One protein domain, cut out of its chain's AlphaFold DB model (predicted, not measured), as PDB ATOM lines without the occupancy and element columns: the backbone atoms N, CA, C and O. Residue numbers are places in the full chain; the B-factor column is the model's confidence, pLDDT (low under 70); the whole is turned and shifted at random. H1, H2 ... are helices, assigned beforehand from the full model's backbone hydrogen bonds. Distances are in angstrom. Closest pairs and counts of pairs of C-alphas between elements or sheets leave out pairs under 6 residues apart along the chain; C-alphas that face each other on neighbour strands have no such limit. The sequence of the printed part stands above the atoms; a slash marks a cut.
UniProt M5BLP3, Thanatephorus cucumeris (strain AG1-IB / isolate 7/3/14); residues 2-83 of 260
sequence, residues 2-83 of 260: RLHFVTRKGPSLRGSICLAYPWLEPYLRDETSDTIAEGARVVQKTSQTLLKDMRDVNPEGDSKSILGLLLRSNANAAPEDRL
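What this domain is: This is residues 2 to 83 of the 260 residues of a protein of Thanatephorus cucumeris (strain AG1-IB / isolate 7/3/14) (UniProt M5BLP3). One long helix, H2, makes the length of a wide bracket, with the short helix H1 beyond its first end and the short helix H3 beside its last end, both set off to the same side of its line. The middle of H2 is bare: residues 34 to 49 stand free, and so do residues 76 to 81 near the end of the printed part. The 82 printed residues hold three named helices, in the order H1, H2, H3, and no named strand; the class is all helix. The whole is extended, with a radius of gyration of the C-alphas of 19.7 A, and a rod in outline, spanning 54 by 26 by 24 A.

Where its parts are: Residues 2 to 12 come before the first named helix. H1 is residues 13 to 20, 10.7 A from first to last C-alpha, and begins with C-alpha 13 at (-86.347, 32.197, 108.949). H2 is residues 31 to 57, 38.5 A long, from C-alpha 31 at (-97.944, 41.591, 104.500). H3 is residues 66 to 76, 15.4 A long, and ends with C-alpha 76 at (-129.614, 15.987, 87.543).

How they stand to each other: H1 is apart from H2 and from H3. H2 and H3 are close but not clearly touching; their closest C-alphas, those of Met 54 and Gly 68, are 7.0 A apart. Their lines stand at a steep tilt of 66 degrees, and they run the same way. In H1, H2 and H3 every O i to N i+4 pair is within hydrogen-bond range.

The domain as a whole: The two C-alphas farthest apart are those of Leu 13 and Glu 60, at 54.4 A. The printed part has no cut. The links from H1 to H2 and from H2 to H3 are short. The mean pLDDT of the printed part is 75.1; residues 2 to 12, 15, 29 and 57 to 63 are under 70.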
ATOM      1  N   ARG A   2    -100.583  23.433  99.086       31.25
ATOM      2  CA  ARG A   2    -100.098  24.751  99.545       31.25
ATOM      3  C   ARG A   2     -98.840  25.119  98.755       31.25
ATOM      4  O   ARG A   2     -97.789  24.522  98.975       31.25
ATOM      5  N   LEU A   3     -98.955  26.048  97.806       29.12
ATOM      6  CA  LEU A   3     -97.802  26.588  97.086       29.12
ATOM      7  C   LEU A   3     -97.088  27.612  97.975       29.12
ATOM      8  O   LEU A   3     -97.572  28.721  98.178       29.12
ATOM      9  N   HIS A   4     -95.930  27.234  98.513       39.34
ATOM     10  CA  HIS A   4     -95.031  28.167  99.184       39.34
ATOM     11  C   HIS A   4     -94.091  28.779  98.142       39.34
ATOM     12  O   HIS A   4     -93.209  28.104  97.613       39.34
ATOM     13  N   PHE A   5     -94.278  30.064  97.840       37.78
ATOM     14  CA  PHE A   5     -93.388  30.807  96.952       37.78
ATOM     15  C   PHE A   5     -92.036  31.026  97.643       37.78
ATOM     16  O   PHE A   5     -91.889  31.885  98.513       37.78
ATOM     17  N   VAL A   6     -91.027  30.236  97.271       40.75
ATOM     18  CA  VAL A   6     -89.646  30.469  97.706       40.75
ATOM     19  C   VAL A   6     -89.113  31.665  96.924       40.75
ATOM     20  O   VAL A   6     -88.819  31.575  95.735       40.75
ATOM     21  N   THR A   7     -89.018  32.819  97.584       44.34
ATOM     22  CA  THR A   7     -88.412  34.011  96.977       44.34
ATOM     23  C   THR A   7     -86.926  33.776  96.677       44.34
ATOM     24  O   THR A   7     -86.260  32.969  97.328       44.34
ATOM     25  N   ARG A   8     -86.366  34.545  95.733       38.78
ATOM     26  CA  ARG A   8     -84.955  34.503  95.281       38.78
ATOM     27  C   ARG A   8     -83.904  34.620  96.409       38.78
ATOM     28  O   ARG A   8     -82.724  34.409  96.158       38.78
ATOM     29  N   LYS A   9     -84.309  34.960  97.639       46.88
ATOM     30  CA  LYS A   9     -83.458  35.062  98.840       46.88
ATOM     31  C   LYS A   9     -83.433  33.790  99.712       46.88
ATOM     32  O   LYS A   9     -82.819  33.815 100.775       46.88
ATOM     33  N   GLY A  10     -84.056  32.692  99.275       49.25
ATOM     34  CA  GLY A  10     -84.223  31.474 100.076       49.25
ATOM     35  C   GLY A  10     -85.411  31.570 101.046       49.25
ATOM     36  O   GLY A  10     -86.070  32.614 101.115       49.25
ATOM     37  N   PRO A  11     -85.735  30.488 101.780       57.59
ATOM     38  CA  PRO A  11     -86.808  30.526 102.765       57.59
ATOM     39  C   PRO A  11     -86.423  31.498 103.886       57.59
ATOM     40  O   PRO A  11     -85.348  31.393 104.480       57.59
ATOM     41  N   SER A  12     -87.292  32.471 104.174       69.62
ATOM     42  CA  SER A  12     -87.104  33.338 105.336       69.62
ATOM     43  C   SER A  12     -87.080  32.478 106.605       69.62
ATOM     44  O   SER A  12     -87.725  31.432 106.652       69.62
ATOM     45  N   LEU A  13     -86.369  32.909 107.658       72.06
ATOM     46  CA  LEU A  13     -86.347  32.197 108.949       72.06
ATOM     47  C   LEU A  13     -87.772  31.858 109.415       72.06
ATOM     48  O   LEU A  13     -88.049  30.762 109.892       72.06
ATOM     49  N   ARG A  14     -88.690  32.796 109.185       70.38
ATOM     50  CA  ARG A  14     -90.112  32.632 109.432       70.38
ATOM     51  C   ARG A  14     -90.771  31.598 108.516       70.38
ATOM     52  O   ARG A  14     -91.506  30.762 109.021       70.38
ATOM     53  N   GLY A  15     -90.507  31.624 107.210       69.56
ATOM     54  CA  GLY A  15     -91.004  30.616 106.270       69.56
ATOM     55  C   GLY A  15     -90.572  29.201 106.659       69.56
ATOM     56  O   GLY A  15     -91.391  28.290 106.651       69.56
ATOM     57  N   SER A  16     -89.326  29.034 107.109       73.81
ATOM     58  CA  SER A  16     -88.821  27.763 107.646       73.81
ATOM     59  C   SER A  16     -89.539  27.336 108.933       73.81
ATOM     60  O   SER A  16     -89.836  26.156 109.100       73.81
ATOM     61  N   ILE A  17     -89.864  28.280 109.826       78.19
ATOM     62  CA  ILE A  17     -90.642  28.011 111.047       78.19
ATOM     63  C   ILE A  17     -92.084  27.616 110.706       78.19
ATOM     64  O   ILE A  17     -92.578  26.640 111.261       78.19
ATOM     65  N   CYS A  18     -92.744  28.313 109.777       74.12
ATOM     66  CA  CYS A  18     -94.098  27.968 109.336       74.12
ATOM     67  C   CYS A  18     -94.142  26.622 108.593       74.12
ATOM     68  O   CYS A  18     -95.104  25.879 108.751       74.12
ATOM     69  N   LEU A  19     -93.098  26.272 107.830       73.62
ATOM     70  CA  LEU A  19     -92.971  24.955 107.191       73.62
ATOM     71  C   LEU A  19     -92.811  23.830 108.222       73.62
ATOM     72  O   LEU A  19     -93.442  22.784 108.089       73.62
ATOM     73  N   ALA A  20     -91.982  24.039 109.248       81.25
ATOM     74  CA  ALA A  20     -91.758  23.050 110.302       81.25
ATOM     75  C   ALA A  20     -92.947  22.930 111.272       81.25
ATOM     76  O   ALA A  20     -93.224  21.848 111.787       81.25
ATOM     77  N   TYR A  21     -93.662  24.032 111.509       83.44
ATOM     78  CA  TYR A  21     -94.773  24.123 112.455       83.44
ATOM     79  C   TYR A  21     -95.952  24.904 111.842       83.44
ATOM     80  O   TYR A  21     -96.167  26.068 112.186       83.44
ATOM     81  N   PRO A  22     -96.766  24.271 110.972       76.81
ATOM     82  CA  PRO A  22     -97.855  24.944 110.249       76.81
ATOM     83  C   PRO A  22     -98.906  25.615 111.143       76.81
ATOM     84  O   PRO A  22     -99.563  26.565 110.735       76.81
ATOM     85  N   TRP A  23     -99.057  25.166 112.391       80.38
ATOM     86  CA  TRP A  23     -99.978  25.764 113.362       80.38
ATOM     87  C   TRP A  23     -99.526  27.142 113.880       80.38
ATOM     88  O   TRP A  23    -100.336  27.857 114.468       80.38
ATOM     89  N   LEU A  24     -98.262  27.537 113.664       80.31
ATOM     90  CA  LEU A  24     -97.748  28.875 113.991       80.31
ATOM     91  C   LEU A  24     -98.059  29.921 112.911       80.31
ATOM     92  O   LEU A  24     -97.974  31.118 113.179       80.31
ATOM     93  N   GLU A  25     -98.450  29.491 111.710       71.69
ATOM     94  CA  GLU A  25     -98.767  30.351 110.563       71.69
ATOM     95  C   GLU A  25     -99.817  31.445 110.865       71.69
ATOM     96  O   GLU A  25     -99.606  32.587 110.456       71.69
ATOM     97  N   PRO A  26    -100.893  31.200 111.647       73.75
ATOM     98  CA  PRO A  26    -101.844  32.252 112.019       73.75
ATOM     99  C   PRO A  26    -101.241  33.355 112.901       73.75
ATOM    100  O   PRO A  26    -101.719  34.486 112.867       73.75
ATOM    101  N   TYR A  27    -100.213  33.033 113.690       78.62
ATOM    102  CA  TYR A  27     -99.560  33.953 114.632       78.62
ATOM    103  C   TYR A  27     -98.360  34.671 114.013       78.62
ATOM    104  O   TYR A  27     -97.957  35.741 114.463       78.62
ATOM    105  N   LEU A  28     -97.793  34.078 112.968       74.31
ATOM    106  CA  LEU A  28     -96.693  34.606 112.187       74.31
ATOM    107  C   LEU A  28     -97.251  35.008 110.821       74.31
ATOM    108  O   LEU A  28     -96.953  34.330 109.840       74.31
ATOM    109  N   ARG A  29     -98.065  36.074 110.759       66.69
ATOM    110  CA  ARG A  29     -98.556  36.697 109.510       66.69
ATOM    111  C   ARG A  29     -97.660  37.863 109.071       66.69
ATOM    112  O   ARG A  29     -97.072  38.554 109.895       66.69
ATOM    113  N   ASP A  30     -97.459  38.015 107.763       74.00
ATOM    114  CA  ASP A  30     -96.769  39.130 107.093       74.00
ATOM    115  C   ASP A  30     -97.743  39.740 106.112       74.00
ATOM    116  O   ASP A  30     -98.728  39.121 105.721       74.00
ATOM    117  N   GLU A  31     -97.358  40.916 105.641       77.19
ATOM    118  CA  GLU A  31     -97.944  41.591 104.500       77.19
ATOM    119  C   GLU A  31     -98.214  40.641 103.320       77.19
ATOM    120  O   GLU A  31     -99.278  40.724 102.719       77.19
ATOM    121  N   THR A  32     -97.335  39.674 103.021       75.00
ATOM    122  CA  THR A  32     -97.582  38.676 101.963       75.00
ATOM    123  C   THR A  32     -98.733  37.729 102.307       75.00
ATOM    124  O   THR A  32     -99.627  37.544 101.486       75.00
ATOM    125  N   SER A  33     -98.747  37.148 103.508       75.00
ATOM    126  CA  SER A  33     -99.828  36.260 103.963       75.00
ATOM    127  C   SER A  33    -101.165  36.994 104.056       75.00
ATOM    128  O   SER A  33    -102.197  36.436 103.689       75.00
ATOM    129  N   ASP A  34    -101.152  38.246 104.515       80.06
ATOM    130  CA  ASP A  34    -102.342  39.091 104.590       80.06
ATOM    131  C   ASP A  34    -102.844  39.469 103.190       80.06
ATOM    132  O   ASP A  34    -104.041  39.372 102.932       80.06
ATOM    133  N   THR A  35    -101.941  39.792 102.260       82.56
ATOM    134  CA  THR A  35    -102.284  40.058 100.851       82.56
ATOM    135  C   THR A  35    -102.890  38.828 100.177       82.56
ATOM    136  O   THR A  35    -103.915  38.937  99.510       82.56
ATOM    137  N   ILE A  36    -102.303  37.642 100.376       81.44
ATOM    138  CA  ILE A  36    -102.839  36.378  99.843       81.44
ATOM    139  C   ILE A  36    -104.220  36.092 100.438       81.44
ATOM    140  O   ILE A  36    -105.140  35.729  99.707       81.44
ATOM    141  N   ALA A  37    -104.380  36.267 101.752       80.31
ATOM    142  CA  ALA A  37    -105.659  36.056 102.418       80.31
ATOM    143  C   ALA A  37    -106.734  37.023 101.905       80.31
ATOM    144  O   ALA A  37    -107.881  36.616 101.728       80.31
ATOM    145  N   GLU A  38    -106.378  38.281 101.647       88.31
ATOM    146  CA  GLU A  38    -107.306  39.258 101.087       88.31
ATOM    147  C   GLU A  38    -107.674  38.943  99.636       88.31
ATOM    148  O   GLU A  38    -108.856  38.920  99.300       88.31
ATOM    149  N   GLY A  39    -106.693  38.589  98.800       86.44
ATOM    150  CA  GLY A  39    -106.947  38.122  97.436       86.44
ATOM    151  C   GLY A  39    -107.888  36.914  97.410       86.44
ATOM    152  O   GLY A  39    -108.875  36.917  96.678       86.44
ATOM    153  N   ALA A  40    -107.654  35.927  98.282       85.06
ATOM    154  CA  ALA A  40    -108.523  34.759  98.413       85.06
ATOM    155  C   ALA A  40    -109.960  35.134  98.817       85.06
ATOM    156  O   ALA A  40    -110.911  34.569  98.280       85.06
ATOM    157  N   ARG A  41    -110.146  36.119  99.711       87.44
ATOM    158  CA  ARG A  41    -111.487  36.613 100.072       87.44
ATOM    159  C   ARG A  41    -112.197  37.280  98.902       87.44
ATOM    160  O   ARG A  41    -113.396  37.071  98.732       87.44
ATOM    161  N   VAL A  42    -111.486  38.090  98.120       89.06
ATOM    162  CA  VAL A  42    -112.058  38.769  96.947       89.06
ATOM    163  C   VAL A  42    -112.495  37.752  95.897       89.06
ATOM    164  O   VAL A  42    -113.622  37.847  95.407       89.06
ATOM    165  N   VAL A  43    -111.651  36.757  95.604       87.31
ATOM    166  CA  VAL A  43    -111.987  35.648  94.696       87.31
ATOM    167  C   VAL A  43    -113.230  34.921  95.199       87.31
ATOM    168  O   VAL A  43    -114.241  34.895  94.504       87.31
ATOM    169  N   GLN A  44    -113.224  34.467  96.455       86.94
ATOM    170  CA  GLN A  44    -114.348  33.730  97.034       86.94
ATOM    171  C   GLN A  44    -115.659  34.529  96.998       86.94
ATOM    172  O   GLN A  44    -116.707  33.990  96.646       86.94
ATOM    173  N   LYS A  45    -115.618  35.822  97.333       89.88
ATOM    174  CA  LYS A  45    -116.797  36.697  97.292       89.88
ATOM    175  C   LYS A  45    -117.336  36.856  95.870       89.88
ATOM    176  O   LYS A  45    -118.553  36.859  95.669       89.88
ATOM    177  N   THR A  46    -116.444  37.000  94.894       88.69
ATOM    178  CA  THR A  46    -116.816  37.159  93.484       88.69
ATOM    179  C   THR A  46    -117.444  35.874  92.957       88.69
ATOM    180  O   THR A  46    -118.536  35.921  92.397       88.69
ATOM    181  N   SER A  47    -116.843  34.720  93.240       87.19
ATOM    182  CA  SER A  47    -117.362  33.411  92.832       87.19
ATOM    183  C   SER A  47    -118.700  33.076  93.490       87.19
ATOM    184  O   SER A  47    -119.587  32.540  92.833       87.19
ATOM    185  N   GLN A  48    -118.906  33.460  94.756       89.19
ATOM    186  CA  GLN A  48    -120.212  33.358  95.421       89.19
ATOM    187  C   GLN A  48    -121.277  34.230  94.758       89.19
ATOM    188  O   GLN A  48    -122.417  33.791  94.605       89.19
ATOM    189  N   THR A  49    -120.910  35.452  94.369       88.81
ATOM    190  CA  THR A  49    -121.812  36.365  93.655       88.81
ATOM    191  C   THR A  49    -122.196  35.762  92.306       88.81
ATOM    192  O   THR A  49    -123.379  35.598  92.039       88.81
ATOM    193  N   LEU A  50    -121.214  35.291  91.534       84.50
ATOM    194  CA  LEU A  50    -121.440  34.646  90.241       84.50
ATOM    195  C   LEU A  50    -122.325  33.396  90.358       84.50
ATOM    196  O   LEU A  50    -123.273  33.236  89.595       84.50
ATOM    197  N   LEU A  51    -122.056  32.524  91.336       85.00
ATOM    198  CA  LEU A  51    -122.860  31.325  91.573       85.00
ATOM    199  C   LEU A  51    -124.317  31.676  91.904       85.00
ATOM    200  O   LEU A  51    -125.235  30.997  91.444       85.00
ATOM    201  N   LYS A  52    -124.529  32.724  92.705       86.31
ATOM    202  CA  LYS A  52    -125.866  33.209  93.042       86.31
ATOM    203  C   LYS A  52    -126.570  33.781  91.813       86.31
ATOM    204  O   LYS A  52    -127.671  33.339  91.506       86.31
ATOM    205  N   ASP A  53    -125.917  34.680  91.088       82.62
ATOM    206  CA  ASP A  53    -126.480  35.319  89.897       82.62
ATOM    207  C   ASP A  53    -126.853  34.272  88.843       82.62
ATOM    208  O   ASP A  53    -127.932  34.320  88.263       82.62
ATOM    209  N   MET A  54    -126.023  33.246  88.656       76.75
ATOM    210  CA  MET A  54    -126.338  32.142  87.754       76.75
ATOM    211  C   MET A  54    -127.549  31.312  88.199       76.75
ATOM    212  O   MET A  54    -128.315  30.862  87.348       76.75
ATOM    213  N   ARG A  55    -127.719  31.073  89.506       80.31
ATOM    214  CA  ARG A  55    -128.906  30.384  90.043       80.31
ATOM    215  C   ARG A  55    -130.167  31.225  89.844       80.31
ATOM    216  O   ARG A  55    -131.212  30.667  89.525       80.31
ATOM    217  N   ASP A  56    -130.047  32.540  89.999       78.19
ATOM    218  CA  ASP A  56    -131.156  33.487  89.877       78.19
ATOM    219  C   ASP A  56    -131.567  33.707  88.405       78.19
ATOM    220  O   ASP A  56    -132.757  33.758  88.096       78.19
ATOM    221  N   VAL A  57    -130.601  33.790  87.480       68.31
ATOM    222  CA  VAL A  57    -130.826  34.007  86.035       68.31
ATOM    223  C   VAL A  57    -131.262  32.730  85.314       68.31
ATOM    224  O   VAL A  57    -131.942  32.801  84.293       68.31
ATOM    225  N   ASN A  58    -130.893  31.554  85.828       63.88
ATOM    226  CA  ASN A  58    -131.121  30.286  85.142       63.88
ATOM    227  C   ASN A  58    -131.785  29.207  86.025       63.88
ATOM    228  O   ASN A  58    -131.220  28.119  86.186       63.88
ATOM    229  N   PRO A  59    -132.989  29.458  86.572       60.62
ATOM    230  CA  PRO A  59    -133.680  28.505  87.443       60.62
ATOM    231  C   PRO A  59    -134.055  27.193  86.729       60.62
ATOM    232  O   PRO A  59    -134.172  26.159  87.384       60.62
ATOM    233  N   GLU A  60    -134.206  27.215  85.398       58.50
ATOM    234  CA  GLU A  60    -134.583  26.049  84.581       58.50
ATOM    235  C   GLU A  60    -133.393  25.347  83.895       58.50
ATOM    236  O   GLU A  60    -133.550  24.255  83.351       58.50
ATOM    237  N   GLY A  61    -132.182  25.915  83.954       54.50
ATOM    238  CA  GLY A  61    -130.982  25.274  83.403       54.50
ATOM    239  C   GLY A  61    -130.725  25.500  81.903       54.50
ATOM    240  O   GLY A  61    -129.884  24.799  81.346       54.50
ATOM    241  N   ASP A  62    -131.372  26.462  81.247       57.81
ATOM    242  CA  ASP A  62    -131.261  26.731  79.802       57.81
ATOM    243  C   ASP A  62    -130.012  27.545  79.381       57.81
ATOM    244  O   ASP A  62    -129.676  27.636  78.201       57.81
ATOM    245  N   SER A  63    -129.242  28.095  80.333       63.72
ATOM    246  CA  SER A  63    -127.942  28.718  80.024       63.72
ATOM    247  C   SER A  63    -126.992  27.728  79.331       63.72
ATOM    248  O   SER A  63    -126.665  26.666  79.871       63.72
ATOM    249  N   LYS A  64    -126.489  28.119  78.152       70.12
ATOM    250  CA  LYS A  64    -125.466  27.388  77.379       70.12
ATOM    251  C   LYS A  64    -124.033  27.604  77.896       70.12
ATOM    252  O   LYS A  64    -123.096  27.038  77.341       70.12
ATOM    253  N   SER A  65    -123.843  28.409  78.944       78.44
ATOM    254  CA  SER A  65    -122.518  28.650  79.534       78.44
ATOM    255  C   SER A  65    -121.973  27.397  80.232       78.44
ATOM    256  O   SER A  65    -122.742  26.626  80.802       78.44
ATOM    257  N   ILE A  66    -120.646  27.211  80.262       80.38
ATOM    258  CA  ILE A  66    -119.987  26.076  80.951       80.38
ATOM    259  C   ILE A  66    -120.480  25.942  82.398       80.38
ATOM    260  O   ILE A  66    -120.764  24.843  82.870       80.38
ATOM    261  N   LEU A  67    -120.632  27.070  83.092       81.62
ATOM    262  CA  LEU A  67    -121.084  27.093  84.476       81.62
ATOM    263  C   LEU A  67    -122.586  26.771  84.605       81.62
ATOM    264  O   LEU A  67    -122.987  26.068  85.532       81.62
ATOM    265  N   GLY A  68    -123.417  27.209  83.654       80.12
ATOM    266  CA  GLY A  68    -124.824  26.806  83.563       80.12
ATOM    267  C   GLY A  68    -124.993  25.306  83.293       80.12
ATOM    268  O   GLY A  68    -125.804  24.646  83.947       80.12
ATOM    269  N   LEU A  69    -124.170  24.748  82.399       83.75
ATOM    270  CA  LEU A  69    -124.102  23.311  82.126       83.75
ATOM    271  C   LEU A  69    -123.682  22.523  83.373       83.75
ATOM    272  O   LEU A  69    -124.298  21.499  83.671       83.75
ATOM    273  N   LEU A  70    -122.685  23.010  84.121       85.62
ATOM    274  CA  LEU A  70    -122.239  22.407  85.379       85.62
ATOM    275  C   LEU A  70    -123.375  22.364  86.409       85.62
ATOM    276  O   LEU A  70    -123.637  21.306  86.977       85.62
ATOM    277  N   LEU A  71    -124.090  23.476  86.610       84.44
ATOM    278  CA  LEU A  71    -125.228  23.526  87.533       84.44
ATOM    279  C   LEU A  71    -126.345  22.564  87.130       84.44
ATOM    280  O   LEU A  71    -126.853  21.825  87.974       84.44
ATOM    281  N   ARG A  72    -126.703  22.533  85.842       83.62
ATOM    282  CA  ARG A  72    -127.728  21.620  85.328       83.62
ATOM    283  C   ARG A  72    -127.306  20.161  85.483       83.62
ATOM    284  O   ARG A  72    -128.117  19.333  85.891       83.62
ATOM    285  N   SER A  73    -126.056  19.838  85.163       87.56
ATOM    286  CA  SER A  73    -125.518  18.487  85.334       87.56
ATOM    287  C   SER A  73    -125.550  18.075  86.803       87.56
ATOM    288  O   SER A  73    -126.000  16.979  87.117       87.56
ATOM    289  N   ASN A  74    -125.154  18.976  87.708       89.12
ATOM    290  CA  ASN A  74    -125.156  18.718  89.142       89.12
ATOM    291  C   ASN A  74    -126.575  18.506  89.698       89.12
ATOM    292  O   ASN A  74    -126.805  17.605  90.496       89.12
ATOM    293  N   ALA A  75    -127.558  19.290  89.243       85.94
ATOM    294  CA  ALA A  75    -128.953  19.137  89.664       85.94
ATOM    295  C   ALA A  75    -129.554  17.777  89.256       85.94
ATOM    296  O   ALA A  75    -130.348  17.196  90.001       85.94
ATOM    297  N   ASN A  76    -129.145  17.260  88.092       87.75
ATOM    298  CA  ASN A  76    -129.614  15.987  87.543       87.75
ATOM    299  C   ASN A  76    -128.782  14.768  87.984       87.75
ATOM    300  O   ASN A  76    -129.155  13.640  87.667       87.75
ATOM    301  N   ALA A  77    -127.678  14.970  88.710       89.50
ATOM    302  CA  ALA A  77    -126.846  13.886  89.221       89.50
ATOM    303  C   ALA A  77    -127.530  13.129  90.374       89.50
ATOM    304  O   ALA A  77    -128.357  13.691  91.113       89.50
ATOM    305  N   ALA A  78    -127.156  11.855  90.536       92.81
ATOM    306  CA  ALA A  78    -127.535  11.053  91.694       92.81
ATOM    307  C   ALA A  78    -127.043  11.740  92.983       92.81
ATOM    308  O   ALA A  78    -125.992  12.378  92.945       92.81
ATOM    309  N   PRO A  79    -127.777  11.669  94.111       89.69
ATOM    310  CA  PRO A  79    -127.416  12.379  95.341       89.69
ATOM    311  C   PRO A  79    -125.962  12.190  95.800       89.69
ATOM    312  O   PRO A  79    -125.370  13.129  96.319       89.69
ATOM    313  N   GLU A  80    -125.406  11.001  95.594       91.69
ATOM    314  CA  GLU A  80    -124.025  10.615  95.892       91.69
ATOM    315  C   GLU A  80    -122.970  11.270  94.985       91.69
ATOM    316  O   GLU A  80    -121.833  11.441  95.414       91.69
ATOM    317  N   ASP A  81    -123.355  11.679  93.775       90.62
ATOM    318  CA  ASP A  81    -122.486  12.298  92.764       90.62
ATOM    319  C   ASP A  81    -122.661  13.827  92.698       90.62
ATOM    320  O   ASP A  81    -122.057  14.497  91.857       90.62
ATOM    321  N   ARG A  82    -123.517  14.401  93.556       91.75
ATOM    322  CA  ARG A  82    -123.753  15.848  93.595       91.75
ATOM    323  C   ARG A  82    -122.595  16.569  94.266       91.75
ATOM    324  O   ARG A  82    -122.303  16.348  95.437       91.75
ATOM    325  N   LEU A  83    -122.033  17.527  93.543       91.31
ATOM    326  CA  LEU A  83    -121.102  18.512  94.058       91.31
ATOM    327  C   LEU A  83    -121.796  19.415  95.076       91.31
ATOM    328  O   LEU A  83    -122.895  19.936  94.841       91.31
TER     329      LEU A  83